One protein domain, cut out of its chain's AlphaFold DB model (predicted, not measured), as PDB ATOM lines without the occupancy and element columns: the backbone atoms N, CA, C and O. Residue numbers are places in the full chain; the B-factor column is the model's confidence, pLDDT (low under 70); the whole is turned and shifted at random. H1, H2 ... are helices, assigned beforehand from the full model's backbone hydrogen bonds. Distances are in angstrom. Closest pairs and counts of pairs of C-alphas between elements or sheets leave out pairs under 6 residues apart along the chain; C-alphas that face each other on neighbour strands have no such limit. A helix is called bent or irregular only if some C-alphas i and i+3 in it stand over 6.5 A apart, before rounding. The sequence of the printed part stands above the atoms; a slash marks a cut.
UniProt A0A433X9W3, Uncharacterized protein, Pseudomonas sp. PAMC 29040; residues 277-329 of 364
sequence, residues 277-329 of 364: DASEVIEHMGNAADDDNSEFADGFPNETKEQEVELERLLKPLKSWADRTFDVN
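What this domain is: This is residues 277 to 329 of the 364 residues of an uncharacterized protein of Pseudomonas sp. PAMC 29040 (UniProt A0A433X9W3). A long helix, H2, and a second helix, H1, form a flat, lopsided wedge: H1 meets H2 with its first residues, 278 to 279, along residues 308 to 315, and slants away from it. From the far end of H1 the link, residues 297 to 304, folds back to the beginning of H2, while residues 291 to 296 and 320 to 329 stick out at opposite ends. The printed part has 53 residues with two named helices, H1 then H2 along the chain, and no named strand; the class is all helix. The whole is loose, with a radius of gyration of the C-alphas of 14.2 A, and spans 42 by 27 by 10 A.

How they stand to each other: H2, residues 305 to 325, and H1, residues 278 to 296, touch, their closest C-alphas being those of Glu 312 and Ala 278, 5.2 A apart. Their lines stand at a steep tilt of 63 degrees, opposite ways, and their centres are 19.6 A apart. Of the O i to N i+4 pairs, 15 of 17 in H2 and 13 of 15 in H1 are within hydrogen-bond range.

Where its parts are: H2 measures 30.4 A, from C-alpha 305 at (114.179, 168.003, 141.356) to C-alpha 325 at (111.683, 141.211, 127.276). It has a kink of 25 degrees near residue 314; it is neither bent nor irregular, but only just: C-alphas 314 and 317 are 6.4 A apart. H1 measures 23.0 A and begins with C-alpha 278 at (111.231, 157.894, 140.208). It has a kink of 69 degrees near residue 290 and is irregular, with C-alphas 292 and 295 9.6 A apart.

The domain as a whole: The two C-alphas farthest apart are those of Glu 295 and Asn 329, 43.5 A. The printed part has no cut, and the link from H1 to H2, 8 residues, is short. The mean pLDDT of the printed part is 86.6; residue 295 is under 70.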
ATOM      1  N   ASP A 277     108.158 154.164 139.192       92.38
ATOM      2  CA  ASP A 277     108.646 155.469 138.746       92.38
ATOM      3  C   ASP A 277     109.657 156.085 139.729       92.38
ATOM      4  O   ASP A 277     109.989 155.495 140.761       92.38
ATOM      5  N   ALA A 278     110.238 157.234 139.364       91.94
ATOM      6  CA  ALA A 278     111.231 157.894 140.208       91.94
ATOM      7  C   ALA A 278     110.688 158.207 141.610       91.94
ATOM      8  O   ALA A 278     111.386 157.955 142.593       91.94
ATOM      9  N   SER A 279     109.450 158.699 141.706       90.00
ATOM     10  CA  SER A 279     108.822 159.052 142.978       90.00
ATOM     11  C   SER A 279     108.596 157.813 143.849       90.00
ATOM     12  O   SER A 279     108.923 157.841 145.032       90.00
ATOM     13  N   GLU A 280     108.143 156.700 143.269       91.69
ATOM     14  CA  GLU A 280     107.975 155.422 143.975       91.69
ATOM     15  C   GLU A 280     109.313 154.849 144.467       91.69
ATOM     16  O   GLU A 280     109.390 154.292 145.563       91.69
ATOM     17  N   VAL A 281     110.397 154.994 143.693       94.88
ATOM     18  CA  VAL A 281     111.743 154.591 144.135       94.88
ATOM     19  C   VAL A 281     112.228 155.463 145.296       94.88
ATOM     20  O   VAL A 281     112.751 154.925 146.271       94.88
ATOM     21  N   ILE A 282     112.053 156.782 145.208       92.31
ATOM     22  CA  ILE A 282     112.419 157.739 146.263       92.31
ATOM     23  C   ILE A 282     111.645 157.441 147.551       92.31
ATOM     24  O   ILE A 282     112.243 157.320 148.621       92.31
ATOM     25  N   GLU A 283     110.330 157.244 147.445       90.50
ATOM     26  CA  GLU A 283     109.474 156.876 148.570       90.50
ATOM     27  C   GLU A 283     109.918 155.543 149.185       90.50
ATOM     28  O   GLU A 283     110.035 155.418 150.405       90.50
ATOM     29  N   HIS A 284     110.238 154.549 148.352       92.44
ATOM     30  CA  HIS A 284     110.751 153.269 148.828       92.44
ATOM     31  C   HIS A 284     112.090 153.413 149.568       92.44
ATOM     32  O   HIS A 284     112.293 152.751 150.584       92.44
ATOM     33  N   MET A 285     112.988 154.284 149.097       92.31
ATOM     34  CA  MET A 285     114.258 154.579 149.769       92.31
ATOM     35  C   MET A 285     114.047 155.215 151.146       92.31
ATOM     36  O   MET A 285     114.728 154.818 152.091       92.31
ATOM     37  N   GLY A 286     113.112 156.162 151.263       88.94
ATOM     38  CA  GLY A 286     112.747 156.783 152.538       88.94
ATOM     39  C   GLY A 286     112.161 155.767 153.518       88.94
ATOM     40  O   GLY A 286     112.695 155.582 154.609       88.94
ATOM     41  N   ASN A 287     111.148 155.012 153.083       87.81
ATOM     42  CA  ASN A 287     110.506 153.981 153.907       87.81
ATOM     43  C   ASN A 287     111.502 152.911 154.388       87.81
ATOM     44  O   ASN A 287     111.482 152.520 155.552       87.81
ATOM     45  N   ALA A 288     112.409 152.456 153.516       89.12
ATOM     46  CA  ALA A 288     113.436 151.485 153.893       89.12
ATOM     47  C   ALA A 288     114.444 152.057 154.905       89.12
ATOM     48  O   ALA A 288     114.904 151.343 155.795       89.12
ATOM     49  N   ALA A 289     114.790 153.342 154.788       87.88
ATOM     50  CA  ALA A 289     115.677 154.005 155.738       87.88
ATOM     51  C   ALA A 289     115.014 154.185 157.116       87.88
ATOM     52  O   ALA A 289     115.676 153.957 158.132       87.88
ATOM     53  N   ASP A 290     113.726 154.531 157.148       84.94
ATOM     54  CA  ASP A 290     112.920 154.637 158.369       84.94
ATOM     55  C   ASP A 290     112.768 153.285 159.078       84.94
ATOM     56  O   ASP A 290     112.891 153.208 160.303       84.94
ATOM     57  N   ASP A 291     112.560 152.200 158.331       85.94
ATOM     58  CA  ASP A 291     112.460 150.854 158.906       85.94
ATOM     59  C   ASP A 291     113.775 150.412 159.582       85.94
ATOM     60  O   ASP A 291     113.750 149.783 160.645       85.94
ATOM     61  N   ASP A 292     114.926 150.772 159.002       81.50
ATOM     62  CA  ASP A 292     116.245 150.363 159.499       81.50
ATOM     63  C   ASP A 292     116.816 151.300 160.578       81.50
ATOM     64  O   ASP A 292     117.514 150.843 161.490       81.50
ATOM     65  N   ASN A 293     116.559 152.609 160.484       76.06
ATOM     66  CA  ASN A 293     117.211 153.628 161.322       76.06
ATOM     67  C   ASN A 293     116.246 154.638 161.964       76.06
ATOM     68  O   ASN A 293     116.712 155.536 162.668       76.06
ATOM     69  N   SER A 294     114.931 154.463 161.780       70.81
ATOM     70  CA  SER A 294     113.827 155.177 162.436       70.81
ATOM     71  C   SER A 294     114.105 156.669 162.654       70.81
ATOM     72  O   SER A 294     114.083 157.446 161.709       70.81
ATOM     73  N   GLU A 295     114.424 157.089 163.879       69.69
ATOM     74  CA  GLU A 295     114.603 158.502 164.243       69.69
ATOM     75  C   GLU A 295     115.782 159.224 163.560       69.69
ATOM     76  O   GLU A 295     115.858 160.450 163.628       69.69
ATOM     77  N   PHE A 296     116.700 158.502 162.909       76.06
ATOM     78  CA  PHE A 296     117.866 159.084 162.227       76.06
ATOM     79  C   PHE A 296     117.714 159.187 160.705       76.06
ATOM     80  O   PHE A 296     118.615 159.717 160.054       76.06
ATOM     81  N   ALA A 297     116.623 158.669 160.140       77.69
ATOM     82  CA  ALA A 297     116.365 158.668 158.700       77.69
ATOM     83  C   ALA A 297     115.531 159.874 158.224       77.69
ATOM     84  O   ALA A 297     115.292 160.016 157.024       77.69
ATOM     85  N   ASP A 298     115.163 160.776 159.142       75.19
ATOM     86  CA  ASP A 298     114.354 161.954 158.835       75.19
ATOM     87  C   ASP A 298     114.988 162.802 157.719       75.19
ATOM     88  O   ASP A 298     116.150 163.218 157.788       75.19
ATOM     89  N   GLY A 299     114.206 163.035 156.668       78.50
ATOM     90  CA  GLY A 299     114.615 163.784 155.485       78.50
ATOM     91  C   GLY A 299     115.394 162.999 154.427       78.50
ATOM     92  O   GLY A 299     115.774 163.608 153.436       78.50
ATOM     93  N   PHE A 300     115.640 161.690 154.555       86.19
ATOM     94  CA  PHE A 300     116.249 160.882 153.484       86.19
ATOM     95  C   PHE A 300     115.194 160.406 152.450       86.19
ATOM     96  O   PHE A 300     114.128 159.959 152.867       86.19
ATOM     97  N   PRO A 301     115.468 160.436 151.123       82.56
ATOM     98  CA  PRO A 301     116.742 160.748 150.473       82.56
ATOM     99  C   PRO A 301     116.923 162.209 150.010       82.56
ATOM    100  O   PRO A 301     117.600 162.406 149.013       82.56
ATOM    101  N   ASN A 302     116.416 163.218 150.732       88.62
ATOM    102  CA  ASN A 302     116.639 164.669 150.532       88.62
ATOM    103  C   ASN A 302     116.937 165.099 149.082       88.62
ATOM    104  O   ASN A 302     117.950 165.753 148.805       88.62
ATOM    105  N   GLU A 303     116.115 164.650 148.142       88.88
ATOM    106  CA  GLU A 303     116.418 164.769 146.729       88.88
ATOM    107  C   GLU A 303     116.021 166.135 146.173       88.88
ATOM    108  O   GLU A 303     115.016 166.750 146.532       88.88
ATOM    109  N   THR A 304     116.827 166.607 145.236       89.75
ATOM    110  CA  THR A 304     116.504 167.761 144.397       89.75
ATOM    111  C   THR A 304     115.651 167.331 143.204       89.75
ATOM    112  O   THR A 304     115.650 166.165 142.798       89.75
ATOM    113  N   LYS A 305     114.955 168.284 142.575       86.00
ATOM    114  CA  LYS A 305     114.179 168.003 141.356       86.00
ATOM    115  C   LYS A 305     115.060 167.547 140.196       86.00
ATOM    116  O   LYS A 305     114.639 166.721 139.391       86.00
ATOM    117  N   GLU A 306     116.296 168.018 140.137       86.25
ATOM    118  CA  GLU A 306     117.290 167.593 139.156       86.25
ATOM    119  C   GLU A 306     117.653 166.110 139.329       86.25
ATOM    120  O   GLU A 306     117.758 165.384 138.339       86.25
ATOM    121  N   GLN A 307     117.787 165.642 140.574       90.19
ATOM    122  CA  GLN A 307     118.064 164.236 140.887       90.19
ATOM    123  C   GLN A 307     116.868 163.327 140.586       90.19
ATOM    124  O   GLN A 307     117.060 162.229 140.068       90.19
ATOM    125  N   GLU A 308     115.638 163.788 140.831       88.00
ATOM    126  CA  GLU A 308     114.418 163.067 140.439       88.00
ATOM    127  C   GLU A 308     114.352 162.876 138.910       88.00
ATOM    128  O   GLU A 308     114.124 161.770 138.412       88.00
ATOM    129  N   VAL A 309     114.651 163.931 138.142       86.00
ATOM    130  CA  VAL A 309     114.721 163.868 136.671       86.00
ATOM    131  C   VAL A 309     115.846 162.943 136.195       86.00
ATOM    132  O   VAL A 309     115.679 162.206 135.215       86.00
ATOM    133  N   GLU A 310     117.000 162.956 136.867       89.00
ATOM    134  CA  GLU A 310     118.087 162.026 136.571       89.00
ATOM    135  C   GLU A 310     117.684 160.569 136.838       89.00
ATOM    136  O   GLU A 310     117.962 159.700 136.005       89.00
ATOM    137  N   LEU A 311     116.998 160.297 137.948       92.25
ATOM    138  CA  LEU A 311     116.510 158.964 138.283       92.25
ATOM    139  C   LEU A 311     115.509 158.455 137.240       92.25
ATOM    140  O   LEU A 311     115.661 157.334 136.750       92.25
ATOM    141  N   GLU A 312     114.564 159.285 136.795       89.62
ATOM    142  CA  GLU A 312     113.627 158.905 135.728       89.62
ATOM    143  C   GLU A 312     114.373 158.566 134.421       89.62
ATOM    144  O   GLU A 312     114.052 157.596 133.724       89.62
ATOM    145  N   ARG A 313     115.449 159.304 134.106       86.06
ATOM    146  CA  ARG A 313     116.321 159.001 132.958       86.06
ATOM    147  C   ARG A 313     117.004 157.637 133.096       86.06
ATOM    148  O   ARG A 313     117.164 156.951 132.086       86.06
ATOM    149  N   LEU A 314     117.404 157.239 134.305       92.50
ATOM    150  CA  LEU A 314     118.024 155.936 134.583       92.50
ATOM    151  C   LEU A 314     117.013 154.780 134.564       92.50
ATOM    152  O   LEU A 314     117.352 153.680 134.122       92.50
ATOM    153  N   LEU A 315     115.769 155.023 134.981       92.06
ATOM    154  CA  LEU A 315     114.693 154.026 134.960       92.06
ATOM    155  C   LEU A 315     114.181 153.747 133.543       92.06
ATOM    156  O   LEU A 315     113.758 152.634 133.231       92.06
ATOM    157  N   LYS A 316     114.255 154.721 132.638       87.75
ATOM    158  CA  LYS A 316     113.719 154.592 131.279       87.75
ATOM    159  C   LYS A 316     114.330 153.447 130.444       87.75
ATOM    160  O   LYS A 316     113.558 152.711 129.817       87.75
ATOM    161  N   PRO A 317     115.660 153.216 130.421       87.06
ATOM    162  CA  PRO A 317     116.238 152.024 129.799       87.06
ATOM    163  C   PRO A 317     115.743 150.712 130.414       87.06
ATOM    164  O   PRO A 317     115.535 149.748 129.676       87.06
ATOM    165  N   LEU A 318     115.525 150.672 131.734       91.88
ATOM    166  CA  LEU A 318     114.992 149.500 132.430       91.88
ATOM    167  C   LEU A 318     113.539 149.231 132.015       91.88
ATOM    168  O   LEU A 318     113.223 148.111 131.616       91.88
ATOM    169  N   LYS A 319     112.692 150.268 132.002       90.00
ATOM    170  CA  LYS A 319     111.310 150.217 131.491       90.00
ATOM    171  C   LYS A 319     111.269 149.721 130.039       90.00
ATOM    172  O   LYS A 319     110.573 148.760 129.724       90.00
ATOM    173  N   SER A 320     112.127 150.271 129.182       82.25
ATOM    174  CA  SER A 320     112.245 149.854 127.775       82.25
ATOM    175  C   SER A 320     112.736 148.410 127.609       82.25
ATOM    176  O   SER A 320     112.369 147.718 126.658       82.25
ATOM    177  N   TRP A 321     113.626 147.948 128.492       90.69
ATOM    178  CA  TRP A 321     114.070 146.556 128.509       90.69
ATOM    179  C   TRP A 321     112.934 145.623 128.919       90.69
ATOM    180  O   TRP A 321     112.758 144.599 128.257       90.69
ATOM    181  N   ALA A 322     112.158 145.982 129.943       87.75
ATOM    182  CA  ALA A 322     111.027 145.187 130.403       87.75
ATOM    183  C   ALA A 322     109.987 145.004 129.294       87.75
ATOM    184  O   ALA A 322     109.645 143.868 128.986       87.75
ATOM    185  N   ASP A 323     109.595 146.084 128.612       87.31
ATOM    186  CA  ASP A 323     108.617 146.031 127.512       87.31
ATOM    187  C   ASP A 323     109.073 145.182 126.320       87.31
ATOM    188  O   ASP A 323     108.258 144.611 125.604       87.31
ATOM    189  N   ARG A 324     110.386 145.079 126.088       86.06
ATOM    190  CA  ARG A 324     110.938 144.225 125.027       86.06
ATOM    191  C   ARG A 324     111.090 142.764 125.455       86.06
ATOM    192  O   ARG A 324     111.163 141.886 124.599       86.06
ATOM    193  N   THR A 325     111.258 142.518 126.750       87.88
ATOM    194  CA  THR A 325     111.683 141.211 127.276       87.88
ATOM    195  C   THR A 325     110.509 140.401 127.800       87.88
ATOM    196  O   THR A 325     110.519 139.177 127.682       87.88
ATOM    197  N   PHE A 326     109.515 141.070 128.375       87.12
ATOM    198  CA  PHE A 326     108.369 140.434 129.001       87.12
ATOM    199  C   PHE A 326     107.107 140.713 128.206       87.12
ATOM    200  O   PHE A 326     106.843 141.843 127.807       87.12
ATOM    201  N   ASP A 327     106.321 139.660 128.029       84.44
ATOM    202  CA  ASP A 327     104.992 139.739 127.450       84.44
ATOM    203  C   ASP A 327     103.957 139.669 128.577       84.44
ATOM    204  O   ASP A 327     103.979 138.745 129.401       84.44
ATOM    205  N   VAL A 328     103.082 140.670 128.651       84.25
ATOM    206  CA  VAL A 328     102.040 140.747 129.680       84.25
ATOM    207  C   VAL A 328     100.802 140.030 129.153       84.25
ATOM    208  O   VAL A 328      99.929 140.614 128.522       84.25
ATOM    209  N   ASN A 329     100.734 138.732 129.444       84.25
ATOM    210  CA  ASN A 329      99.651 137.844 129.005       84.25
ATOM    211  C   ASN A 329      98.425 137.844 129.931       84.25
ATOM    212  O   ASN A 329      97.594 136.941 129.871       84.25
TER     213      ASN A 329